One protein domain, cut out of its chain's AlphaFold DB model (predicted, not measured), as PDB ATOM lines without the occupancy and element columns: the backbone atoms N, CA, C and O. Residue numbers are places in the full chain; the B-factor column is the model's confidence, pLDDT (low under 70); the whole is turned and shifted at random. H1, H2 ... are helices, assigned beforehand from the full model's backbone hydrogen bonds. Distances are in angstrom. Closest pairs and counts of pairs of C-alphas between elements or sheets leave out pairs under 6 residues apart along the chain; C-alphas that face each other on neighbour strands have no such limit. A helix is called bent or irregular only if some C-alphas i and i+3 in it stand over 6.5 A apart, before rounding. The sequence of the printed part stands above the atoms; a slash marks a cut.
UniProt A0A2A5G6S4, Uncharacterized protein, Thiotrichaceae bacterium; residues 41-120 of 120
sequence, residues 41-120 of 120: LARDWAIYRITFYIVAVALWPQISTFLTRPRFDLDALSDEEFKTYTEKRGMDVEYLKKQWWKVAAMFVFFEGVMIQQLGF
ATOM      1  N   LEU A  41       9.373  29.035  49.868       55.25
ATOM      2  CA  LEU A  41       9.623  28.015  48.849       55.25
ATOM      3  C   LEU A  41       9.297  28.553  47.459       55.25
ATOM      4  O   LEU A  41      10.003  28.251  46.499       55.25
ATOM      5  N   ALA A  42       8.275  29.400  47.327       57.12
ATOM      6  CA  ALA A  42       7.966  30.007  46.046       57.12
ATOM      7  C   ALA A  42       9.060  30.944  45.547       57.12
ATOM      8  O   ALA A  42       9.343  30.920  44.347       57.12
ATOM      9  N   ARG A  43       9.697  31.721  46.429       61.78
ATOM     10  CA  ARG A  43      10.810  32.603  46.066       61.78
ATOM     11  C   ARG A  43      12.082  31.813  45.775       61.78
ATOM     12  O   ARG A  43      12.721  32.071  44.758       61.78
ATOM     13  N   ASP A  44      12.412  30.828  46.604       62.56
ATOM     14  CA  ASP A  44      13.638  30.036  46.439       62.56
ATOM     15  C   ASP A  44      13.581  29.140  45.196       62.56
ATOM     16  O   ASP A  44      14.578  28.948  44.497       62.56
ATOM     17  N   TRP A  45      12.385  28.662  44.841       71.06
ATOM     18  CA  TRP A  45      12.171  27.861  43.639       71.06
ATOM     19  C   TRP A  45      11.854  28.693  42.393       71.06
ATOM     20  O   TRP A  45      11.770  28.128  41.301       71.06
ATOM     21  N   ALA A  46      11.708  30.018  42.514       70.06
ATOM     22  CA  ALA A  46      11.367  30.891  41.390       70.06
ATOM     23  C   ALA A  46      12.384  30.770  40.251       70.06
ATOM     24  O   ALA A  46      11.998  30.632  39.094       70.06
ATOM     25  N   ILE A  47      13.681  30.738  40.579       70.56
ATOM     26  CA  ILE A  47      14.741  30.550  39.582       70.56
ATOM     27  C   ILE A  47      14.575  29.203  38.873       70.56
ATOM     28  O   ILE A  47      14.544  29.172  37.646       70.56
ATOM     29  N   TYR A  48      14.385  28.108  39.614       75.00
ATOM     30  CA  TYR A  48      14.208  26.779  39.024       75.00
ATOM     31  C   TYR A  48      12.959  26.693  38.132       75.00
ATOM     32  O   TYR A  48      13.029  26.112  37.048       75.00
ATOM     33  N   ARG A  49      11.839  27.314  38.530       77.38
ATOM     34  CA  ARG A  49      10.609  27.378  37.718       77.38
ATOM     35  C   ARG A  49      10.797  28.208  36.454       77.38
ATOM     36  O   ARG A  49      10.456  27.744  35.372       77.38
ATOM     37  N   ILE A  50      11.385  29.399  36.566       79.25
ATOM     38  CA  ILE A  50      11.662  30.270  35.417       79.25
ATOM     39  C   ILE A  50      12.609  29.567  34.441       79.25
ATOM     40  O   ILE A  50      12.341  29.535  33.240       79.25
ATOM     41  N   THR A  51      13.678  28.939  34.940       77.25
ATOM     42  CA  THR A  51      14.584  28.128  34.119       77.25
ATOM     43  C   THR A  51      13.837  26.977  33.450       77.25
ATOM     44  O   THR A  51      14.009  26.767  32.250       77.25
ATOM     45  N   PHE A  52      12.957  26.276  34.167       82.38
ATOM     46  CA  PHE A  52      12.121  25.228  33.588       82.38
ATOM     47  C   PHE A  52      11.202  25.759  32.480       82.38
ATOM     48  O   PHE A  52      11.136  25.143  31.419       82.38
ATOM     49  N   TYR A  53      10.540  26.907  32.660       83.75
ATOM     50  CA  TYR A  53       9.692  27.504  31.622       83.75
ATOM     51  C   TYR A  53      10.499  27.872  30.377       83.75
ATOM     52  O   TYR A  53      10.078  27.570  29.262       83.75
ATOM     53  N   ILE A  54      11.679  28.475  30.560       84.69
ATOM     54  CA  ILE A  54      12.589  28.814  29.458       84.69
ATOM     55  C   ILE A  54      12.993  27.545  28.703       84.69
ATOM     56  O   ILE A  54      12.889  27.500  27.478       84.69
ATOM     57  N   VAL A  55      13.392  26.494  29.424       84.25
ATOM     58  CA  VAL A  55      13.760  25.201  28.834       84.25
ATOM     59  C   VAL A  55      12.566  24.568  28.117       84.25
ATOM     60  O   VAL A  55      12.710  24.114  26.986       84.25
ATOM     61  N   ALA A  56      11.373  24.581  28.706       83.06
ATOM     62  CA  ALA A  56      10.167  24.017  28.105       83.06
ATOM     63  C   ALA A  56       9.760  24.746  26.813       83.06
ATOM     64  O   ALA A  56       9.383  24.099  25.836       83.06
ATOM     65  N   VAL A  57       9.876  26.077  26.778       88.44
ATOM     66  CA  VAL A  57       9.621  26.876  25.569       88.44
ATOM     67  C   VAL A  57      10.701  26.628  24.513       88.44
ATOM     68  O   VAL A  57      10.371  26.431  23.344       88.44
ATOM     69  N   ALA A  58      11.976  26.561  24.905       86.19
ATOM     70  CA  ALA A  58      13.082  26.276  23.990       86.19
ATOM     71  C   ALA A  58      12.983  24.870  23.371       86.19
ATOM     72  O   ALA A  58      13.215  24.690  22.176       86.19
ATOM     73  N   LEU A  59      12.581  23.875  24.166       88.44
ATOM     74  CA  LEU A  59      12.390  22.490  23.731       88.44
ATOM     75  C   LEU A  59      11.010  22.239  23.103       88.44
ATOM     76  O   LEU A  59      10.746  21.134  22.622       88.44
ATOM     77  N   TRP A  60      10.135  23.248  23.031       88.44
ATOM     78  CA  TRP A  60       8.788  23.113  22.475       88.44
ATOM     79  C   TRP A  60       8.735  22.477  21.073       88.44
ATOM     80  O   TRP A  60       7.853  21.643  20.837       88.44
ATOM     81  N   PRO A  61       9.667  22.762  20.136       85.25
ATOM     82  CA  PRO A  61       9.662  22.106  18.830       85.25
ATOM     83  C   PRO A  61       9.883  20.591  18.899       85.25
ATOM     84  O   PRO A  61       9.290  19.837  18.118       85.25
ATOM     85  N   GLN A  62      10.714  20.138  19.838       85.38
ATOM     86  CA  GLN A  62      10.973  18.719  20.075       85.38
ATOM     87  C   GLN A  62       9.774  18.070  20.771       85.38
ATOM     88  O   GLN A  62       9.299  17.027  20.322       85.38
ATOM     89  N   ILE A  63       9.207  18.741  21.781       83.06
ATOM     90  CA  ILE A  63       7.989  18.306  22.481       83.06
ATOM     91  C   ILE A  63       6.821  18.158  21.496       83.06
ATOM     92  O   ILE A  63       6.148  17.132  21.491       83.06
ATOM     93  N   SER A  64       6.624  19.117  20.590       85.50
ATOM     94  CA  SER A  64       5.577  19.070  19.555       85.50
ATOM     95  C   SER A  64       5.728  17.858  18.625       85.50
ATOM     96  O   SER A  64       4.752  17.208  18.251       85.50
ATOM     97  N   THR A  65       6.969  17.516  18.277       82.75
ATOM     98  CA  THR A  65       7.277  16.351  17.430       82.75
ATOM     99  C   THR A  65       7.054  15.033  18.181       82.75
ATOM    100  O   THR A  65       6.603  14.045  17.599       82.75
ATOM    101  N   PHE A  66       7.333  15.022  19.485       84.75
ATOM    102  CA  PHE A  66       7.085  13.881  20.360       84.75
ATOM    103  C   PHE A  66       5.587  13.655  20.612       84.75
ATOM    104  O   PHE A  66       5.112  12.526  20.516       84.75
ATOM    105  N   LEU A  67       4.815  14.716  20.870       82.94
ATOM    106  CA  LEU A  67       3.372  14.638  21.137       82.94
ATOM    107  C   LEU A  67       2.561  14.115  19.947       82.94
ATOM    108  O   LEU A  67       1.518  13.494  20.135       82.94
ATOM    109  N   THR A  68       3.049  14.347  18.732       82.50
ATOM    110  CA  THR A  68       2.430  13.897  17.477       82.50
ATOM    111  C   THR A  68       2.932  12.527  17.019       82.50
ATOM    112  O   THR A  68       2.582  12.078  15.928       82.50
ATOM    113  N   ARG A  69       3.780  11.856  17.812       79.50
ATOM    114  CA  ARG A  69       4.283  10.519  17.488       79.50
ATOM    115  C   ARG A  69       3.117   9.514  17.457       79.50
ATOM    116  O   ARG A  69       2.243   9.582  18.326       79.50
ATOM    117  N   PRO A  70       3.087   8.595  16.477       77.38
ATOM    118  CA  PRO A  70       2.028   7.599  16.393       77.38
ATOM    119  C   PRO A  70       2.015   6.736  17.650       77.38
ATOM    120  O   PRO A  70       3.061   6.331  18.156       77.38
ATOM    121  N   ARG A  71       0.807   6.493  18.164       77.44
ATOM    122  CA  ARG A  71       0.538   5.592  19.299       77.44
ATOM    123  C   ARG A  71      -0.084   4.268  18.849       77.44
ATOM    124  O   ARG A  71      -0.553   3.500  19.680       77.44
ATOM    125  N   PHE A  72      -0.142   4.056  17.543       78.69
ATOM    126  CA  PHE A  72      -0.661   2.871  16.880       78.69
ATOM    127  C   PHE A  72       0.434   2.309  15.974       78.69
ATOM    128  O   PHE A  72       1.394   3.016  15.654       78.69
ATOM    129  N   ASP A  73       0.283   1.046  15.597       79.19
ATOM    130  CA  ASP A  73       1.214   0.376  14.701       79.19
ATOM    131  C   ASP A  73       1.115   0.981  13.293       79.19
ATOM    132  O   ASP A  73       0.042   0.986  12.687       79.19
ATOM    133  N   LEU A  74       2.217   1.559  12.816       75.06
ATOM    134  CA  LEU A  74       2.284   2.183  11.495       75.06
ATOM    135  C   LEU A  74       2.353   1.142  10.379       75.06
ATOM    136  O   LEU A  74       1.899   1.432   9.278       75.06
ATOM    137  N   ASP A  75       2.874  -0.049  10.677       75.38
ATOM    138  CA  ASP A  75       3.083  -1.118   9.697       75.38
ATOM    139  C   ASP A  75       1.771  -1.858   9.378       75.38
ATOM    140  O   ASP A  75       1.688  -2.630   8.427       75.38
ATOM    141  N   ALA A  76       0.723  -1.592  10.164       78.56
ATOM    142  CA  ALA A  76      -0.629  -2.097   9.956       78.56
ATOM    143  C   ALA A  76      -1.493  -1.204   9.040       78.56
ATOM    144  O   ALA A  76      -2.636  -1.564   8.754       78.56
ATOM    145  N   LEU A  77      -0.993  -0.037   8.613       79.81
ATOM    146  CA  LEU A  77      -1.709   0.870   7.710       79.81
ATOM    147  C   LEU A  77      -1.461   0.508   6.247       79.81
ATOM    148  O   LEU A  77      -0.357   0.122   5.872       79.81
ATOM    149  N   SER A  78      -2.471   0.709   5.402       83.12
ATOM    150  CA  SER A  78      -2.249   0.708   3.954       83.12
ATOM    151  C   SER A  78      -1.389   1.908   3.526       83.12
ATOM    152  O   SER A  78      -1.380   2.948   4.190       83.12
ATOM    153  N   ASP A  79      -0.696   1.799   2.388       84.38
ATOM    154  CA  ASP A  79       0.190   2.857   1.869       84.38
ATOM    155  C   ASP A  79      -0.515   4.222   1.726       84.38
ATOM    156  O   ASP A  79       0.069   5.282   1.975       84.38
ATOM    157  N   GLU A  80      -1.800   4.209   1.360       83.69
ATOM    158  CA  GLU A  80      -2.623   5.409   1.180       83.69
ATOM    159  C   GLU A  80      -2.989   6.072   2.521       83.69
ATOM    160  O   GLU A  80      -2.946   7.302   2.668       83.69
ATOM    161  N   GLU A  81      -3.284   5.262   3.539       83.31
ATOM    162  CA  GLU A  81      -3.565   5.741   4.892       83.31
ATOM    163  C   GLU A  81      -2.289   6.232   5.587       83.31
ATOM    164  O   GLU A  81      -2.317   7.253   6.280       83.31
ATOM    165  N   PHE A  82      -1.155   5.565   5.352       83.19
ATOM    166  CA  PHE A  82       0.153   5.983   5.853       83.19
ATOM    167  C   PHE A  82       0.565   7.347   5.286       83.19
ATOM    168  O   PHE A  82       1.004   8.233   6.032       83.19
ATOM    169  N   LYS A  83       0.374   7.559   3.978       84.50
ATOM    170  CA  LYS A  83       0.640   8.848   3.328       84.50
ATOM    171  C   LYS A  83      -0.233   9.957   3.916       84.50
ATOM    172  O   LYS A  83       0.290  10.983   4.356       84.50
ATOM    173  N   THR A  84      -1.539   9.714   4.014       86.44
ATOM    174  CA  THR A  84      -2.503  10.666   4.588       86.44
ATOM    175  C   THR A  84      -2.164  11.012   6.042       86.44
ATOM    176  O   THR A  84      -2.211  12.178   6.447       86.44
ATOM    177  N   TYR A  85      -1.777  10.015   6.843       84.56
ATOM    178  CA  TYR A  85      -1.338  10.221   8.221       84.56
ATOM    179  C   TYR A  85      -0.073  11.079   8.296       84.56
ATOM    180  O   TYR A  85      -0.004  12.001   9.110       84.56
ATOM    181  N   THR A  86       0.914  10.802   7.445       84.62
ATOM    182  CA  THR A  86       2.197  11.513   7.441       84.62
ATOM    183  C   THR A  86       2.022  12.984   7.067       84.62
ATOM    184  O   THR A  86       2.572  13.857   7.740       84.62
ATOM    185  N   GLU A  87       1.196  13.276   6.060       87.19
ATOM    186  CA  GLU A  87       0.857  14.646   5.657       87.19
ATOM    187  C   GLU A  87       0.120  15.396   6.774       87.19
ATOM    188  O   GLU A  87       0.518  16.498   7.166       87.19
ATOM    189  N   LYS A  88      -0.904  14.769   7.366       86.69
ATOM    190  CA  LYS A  88      -1.656  15.354   8.481       86.69
ATOM    191  C   LYS A  88      -0.769  15.611   9.699       86.69
ATOM    192  O   LYS A  88      -0.819  16.691  10.283       86.69
ATOM    193  N   ARG A  89       0.095  14.656  10.043       84.06
ATOM    194  CA  ARG A  89       1.064  14.787  11.134       84.06
ATOM    195  C   ARG A  89       2.035  15.937  10.880       84.06
ATOM    196  O   ARG A  89       2.335  16.677  11.812       84.06
ATOM    197  N   GLY A  90       2.523  16.097   9.649       86.12
ATOM    198  CA  GLY A  90       3.397  17.209   9.271       86.12
ATOM    199  C   GLY A  90       2.744  18.564   9.543       86.12
ATOM    200  O   GLY A  90       3.335  19.406  10.223       86.12
ATOM    201  N   MET A  91       1.490  18.727   9.109       88.06
ATOM    202  CA  MET A  91       0.703  19.936   9.375       88.06
ATOM    203  C   MET A  91       0.471  20.165  10.874       88.06
ATOM    204  O   MET A  91       0.651  21.282  11.360       88.06
ATOM    205  N   ASP A  92       0.130  19.113  11.624       85.25
ATOM    206  CA  ASP A  92      -0.105  19.197  13.070       85.25
ATOM    207  C   ASP A  92       1.173  19.598  13.830       85.25
ATOM    208  O   ASP A  92       1.135  20.451  14.721       85.25
ATOM    209  N   VAL A  93       2.329  19.036  13.460       87.00
ATOM    210  CA  VAL A  93       3.633  19.392  14.046       87.00
ATOM    211  C   VAL A  93       3.969  20.852  13.783       87.00
ATOM    212  O   VAL A  93       4.402  21.559  14.694       87.00
ATOM    213  N   GLU A  94       3.801  21.314  12.545       88.12
ATOM    214  CA  GLU A  94       4.108  22.692  12.176       88.12
ATOM    215  C   GLU A  94       3.177  23.680  12.890       88.12
ATOM    216  O   GLU A  94       3.626  24.706  13.412       88.12
ATOM    217  N   TYR A  95       1.892  23.337  12.988       87.94
ATOM    218  CA  TYR A  95       0.911  24.110  13.734       87.94
ATOM    219  C   TYR A  95       1.288  24.228  15.215       87.94
ATOM    220  O   TYR A  95       1.336  25.340  15.744       87.94
ATOM    221  N   LEU A  96       1.619  23.116  15.880       85.19
ATOM    222  CA  LEU A  96       2.026  23.118  17.289       85.19
ATOM    223  C   LEU A  96       3.313  23.917  17.512       85.19
ATOM    224  O   LEU A  96       3.371  24.727  18.437       85.19
ATOM    225  N   LYS A  97       4.311  23.777  16.629       86.25
ATOM    226  CA  LYS A  97       5.556  24.564  16.682       86.25
ATOM    227  C   LYS A  97       5.287  26.069  16.654       86.25
ATOM    228  O   LYS A  97       5.880  26.805  17.440       86.25
ATOM    229  N   LYS A  98       4.353  26.531  15.813       88.94
ATOM    230  CA  LYS A  98       3.956  27.952  15.722       88.94
ATOM    231  C   LYS A  98       3.244  28.469  16.978       88.94
ATOM    232  O   LYS A  98       3.169  29.679  17.177       88.94
ATOM    233  N   GLN A  99       2.745  27.586  17.844       88.00
ATOM    234  CA  GLN A  99       2.038  27.945  19.078       88.00
ATOM    235  C   GLN A  99       2.927  28.046  20.323       88.00
ATOM    236  O   GLN A  99       2.396  28.172  21.425       88.00
ATOM    237  N   TRP A 100       4.256  28.061  20.176       85.12
ATOM    238  CA  TRP A 100       5.195  28.224  21.297       85.12
ATOM    239  C   TRP A 100       4.863  29.433  22.194       85.12
ATOM    240  O   TRP A 100       4.973  29.358  23.416       85.12
ATOM    241  N   TRP A 101       4.371  30.529  21.607       85.00
ATOM    242  CA  TRP A 101       3.993  31.738  22.340       85.00
ATOM    243  C   TRP A 101       2.779  31.529  23.257       85.00
ATOM    244  O   TRP A 101       2.693  32.172  24.298       85.00
ATOM    245  N   LYS A 102       1.856  30.615  22.918       85.19
ATOM    246  CA  LYS A 102       0.713  30.272  23.783       85.19
ATOM    247  C   LYS A 102       1.177  29.525  25.026       85.19
ATOM    248  O   LYS A 102       0.649  29.753  26.106       85.19
ATOM    249  N   VAL A 103       2.183  28.666  24.870       84.50
ATOM    250  CA  VAL A 103       2.822  27.950  25.983       84.50
ATOM    251  C   VAL A 103       3.557  28.936  26.889       84.50
ATOM    252  O   VAL A 103       3.369  28.904  28.100       84.50
ATOM    253  N   ALA A 104       4.309  29.875  26.309       84.56
ATOM    254  CA  ALA A 104       4.950  30.948  27.066       84.56
ATOM    255  C   ALA A 104       3.924  31.820  27.814       84.56
ATOM    256  O   ALA A 104       4.079  32.066  29.008       84.56
ATOM    257  N   ALA A 105       2.838  32.227  27.148       82.50
ATOM    258  CA  ALA A 105       1.759  32.997  27.767       82.50
ATOM    259  C   ALA A 105       1.070  32.228  28.905       82.50
ATOM    260  O   ALA A 105       0.734  32.821  29.926       82.50
ATOM    261  N   MET A 106       0.904  30.909  28.763       85.81
ATOM    262  CA  MET A 106       0.370  30.051  29.821       85.81
ATOM    263  C   MET A 106       1.293  30.021  31.046       85.81
ATOM    264  O   MET A 106       0.793  30.113  32.162       85.81
ATOM    265  N   PHE A 107       2.615  29.943  30.862       84.94
ATOM    266  CA  PHE A 107       3.563  30.008  31.981       84.94
ATOM    267  C   PHE A 107       3.559  31.371  32.673       84.94
ATOM    268  O   PHE A 107       3.547  31.427  33.899       84.94
ATOM    269  N   VAL A 108       3.489  32.465  31.908       82.69
ATOM    270  CA  VAL A 108       3.362  33.820  32.470       82.69
ATOM    271  C   VAL A 108       2.065  33.965  33.265       82.69
ATOM    272  O   VAL A 108       2.080  34.502  34.369       82.69
ATOM    273  N   PHE A 109       0.950  33.455  32.739       80.25
ATOM    274  CA  PHE A 109      -0.325  33.448  33.450       80.25
ATOM    275  C   PHE A 109      -0.263  32.596  34.722       80.25
ATOM    276  O   PHE A 109      -0.747  33.018  35.766       80.25
ATOM    277  N   PHE A 110       0.355  31.415  34.664       77.62
ATOM    278  CA  PHE A 110       0.501  30.544  35.826       77.62
ATOM    279  C   PHE A 110       1.333  31.213  36.930       77.62
ATOM    280  O   PHE A 110       0.894  31.268  38.076       77.62
ATOM    281  N   GLU A 111       2.477  31.806  36.589       76.56
ATOM    282  CA  GLU A 111       3.320  32.506  37.561       76.56
ATOM    283  C   GLU A 111       2.624  33.766  38.113       76.56
ATOM    284  O   GLU A 111       2.614  33.998  39.318       76.56
ATOM    285  N   GLY A 112       1.995  34.569  37.249       71.94
ATOM    286  CA  GLY A 112       1.388  35.847  37.633       71.94
ATOM    287  C   GLY A 112       0.014  35.743  38.301       71.94
ATOM    288  O   GLY A 112      -0.355  36.628  39.060       71.94
ATOM    289  N   VAL A 113      -0.762  34.693  38.032       68.00
ATOM    290  CA  VAL A 113      -2.123  34.545  38.578       68.00
ATOM    291  C   VAL A 113      -2.172  33.461  39.639       68.00
ATOM    292  O   VAL A 113      -2.649  33.724  40.736       68.00
ATOM    293  N   MET A 114      -1.654  32.262  39.364       63.59
ATOM    294  CA  MET A 114      -1.756  31.165  40.331       63.59
ATOM    295  C   MET A 114      -0.798  31.365  41.501       63.59
ATOM    296  O   MET A 114      -1.222  31.233  42.641       63.59
ATOM    297  N   ILE A 115       0.463  31.721  41.250       64.69
ATOM    298  CA  ILE A 115       1.450  31.839  42.335       64.69
ATOM    299  C   ILE A 115       1.267  33.154  43.103       64.69
ATOM    300  O   ILE A 115       1.165  33.136  44.326       64.69
ATOM    301  N   GLN A 116       1.110  34.288  42.408       61.03
ATOM    302  CA  GLN A 116       0.963  35.582  43.093       61.03
ATOM    303  C   GLN A 116      -0.378  35.767  43.829       61.03
ATOM    304  O   GLN A 116      -0.389  36.462  44.842       61.03
ATOM    305  N   GLN A 117      -1.502  35.186  43.368       57.84
ATOM    306  CA  GLN A 117      -2.794  35.336  44.069       57.84
ATOM    307  C   GLN A 117      -3.058  34.268  45.133       57.84
ATOM    308  O   GLN A 117      -3.796  34.548  46.076       57.84
ATOM    309  N   LEU A 118      -2.486  33.062  45.013       49.91
ATOM    310  CA  LEU A 118      -2.659  32.010  46.026       49.91
ATOM    311  C   LEU A 118      -1.664  32.121  47.188       49.91
ATOM    312  O   LEU A 118      -1.788  31.362  48.145       49.91
ATOM    313  N   GLY A 119      -0.726  33.075  47.140       42.09
ATOM    314  CA  GLY A 119       0.153  33.392  48.268       42.09
ATOM    315  C   GLY A 119       1.092  32.256  48.677       42.09
ATOM    316  O   GLY A 119       1.477  32.206  49.842       42.09
ATOM    317  N   PHE A 120       1.433  31.361  47.745       43.75
ATOM    318  CA  PHE A 120       2.543  30.426  47.918       43.75
ATOM    319  C   PHE A 120       3.866  31.125  47.643       43.75
ATOM    320  O   PHE A 120       3.944  31.855  46.624       43.75
TER     321      PHE A 120
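What this domain is: This is residues 41 to 120 of the 120 residues of an uncharacterized protein of Thiotrichaceae bacterium (UniProt A0A2A5G6S4). The domain is a long, thin hairpin of helices: one limb runs out through H1, H2 and H3 and on along the long link of residues 68 to 78, and the other runs back through H4 and H5, beside the first. The limbs meet in the middle of the rod, where part of H2 packs on part of H5 and H3 packs on the last part of H4, and the first and last printed residues lie near each other at one end. The printed part has 80 residues with five named helices in the order H1, H2, H3, H4, H5 and no named strand, and its class is all helix. It is only just extended, close to loose, with a radius of gyration of the C-alphas of 17.9 A, and it spans 55 by 20 by 20 A.

How they stand to each other: H1, residues 41 to 44, is close to but not clearly touching H5, residues 100 to 118; their closest C-alphas, those of Ala 42 and Ile 115, are 7.7 A apart. H2, residues 46 to 58, touches H5 with residues 53 to 57 alone, and H5 touches H2 with residues 100 to 107 alone. The closest C-alphas of H2 and H5, those of Val 57 and Trp 100, are 6.3 A apart. H2 and H5 run opposite ways at a shallow tilt of 19 degrees. H3, residues 60 to 67, and H4, residues 79 to 98, form a helical hairpin and run opposite ways at a shallow tilt of 32 degrees. H4 touches H3 with residues 93 to 97 alone, and the closest C-alphas, those of Pro 61 and Lys 97, are 5.2 A apart. H3 and H5 are close but not clearly touching, about perpendicular at 84 degrees. H1 and H2, H2 and H3, and H4 and H5 meet only through their links, while H2 and H4 are apart. In H2, H3 and H4 every O i to N i+4 pair is within hydrogen-bond range, in H5 13 of 15 are, and H1 is too short for such a pair.

Where its parts are: H1 begins at C-alpha 41, (9.623, 28.015, 48.849), and measures 5.1 A from first to last C-alpha. H2 measures 18.1 A and H3 10.1 A. H4, the longest helix by residues, begins at C-alpha 79, (0.190, 2.857, 1.869), and measures 28.9 A. H5 measures 26.2 A and ends at C-alpha 118, (-2.659, 32.010, 46.026). H5 is neither bent nor irregular, but only just: C-alphas 112 and 115 are 6.2 A apart.

The domain as a whole: The two C-alphas farthest apart, those of Asp 79 and Gly 119, are 55.5 A apart, while those of Leu 41 and Phe 120, the first and last printed, are 7.5 A apart. The printed part has no cut. The link from H3 to H4, 11 residues, is long, and the other links are tight. The mean pLDDT of the printed part is 78.8, and residues 41 to 44 and 113 to 120 are under 70.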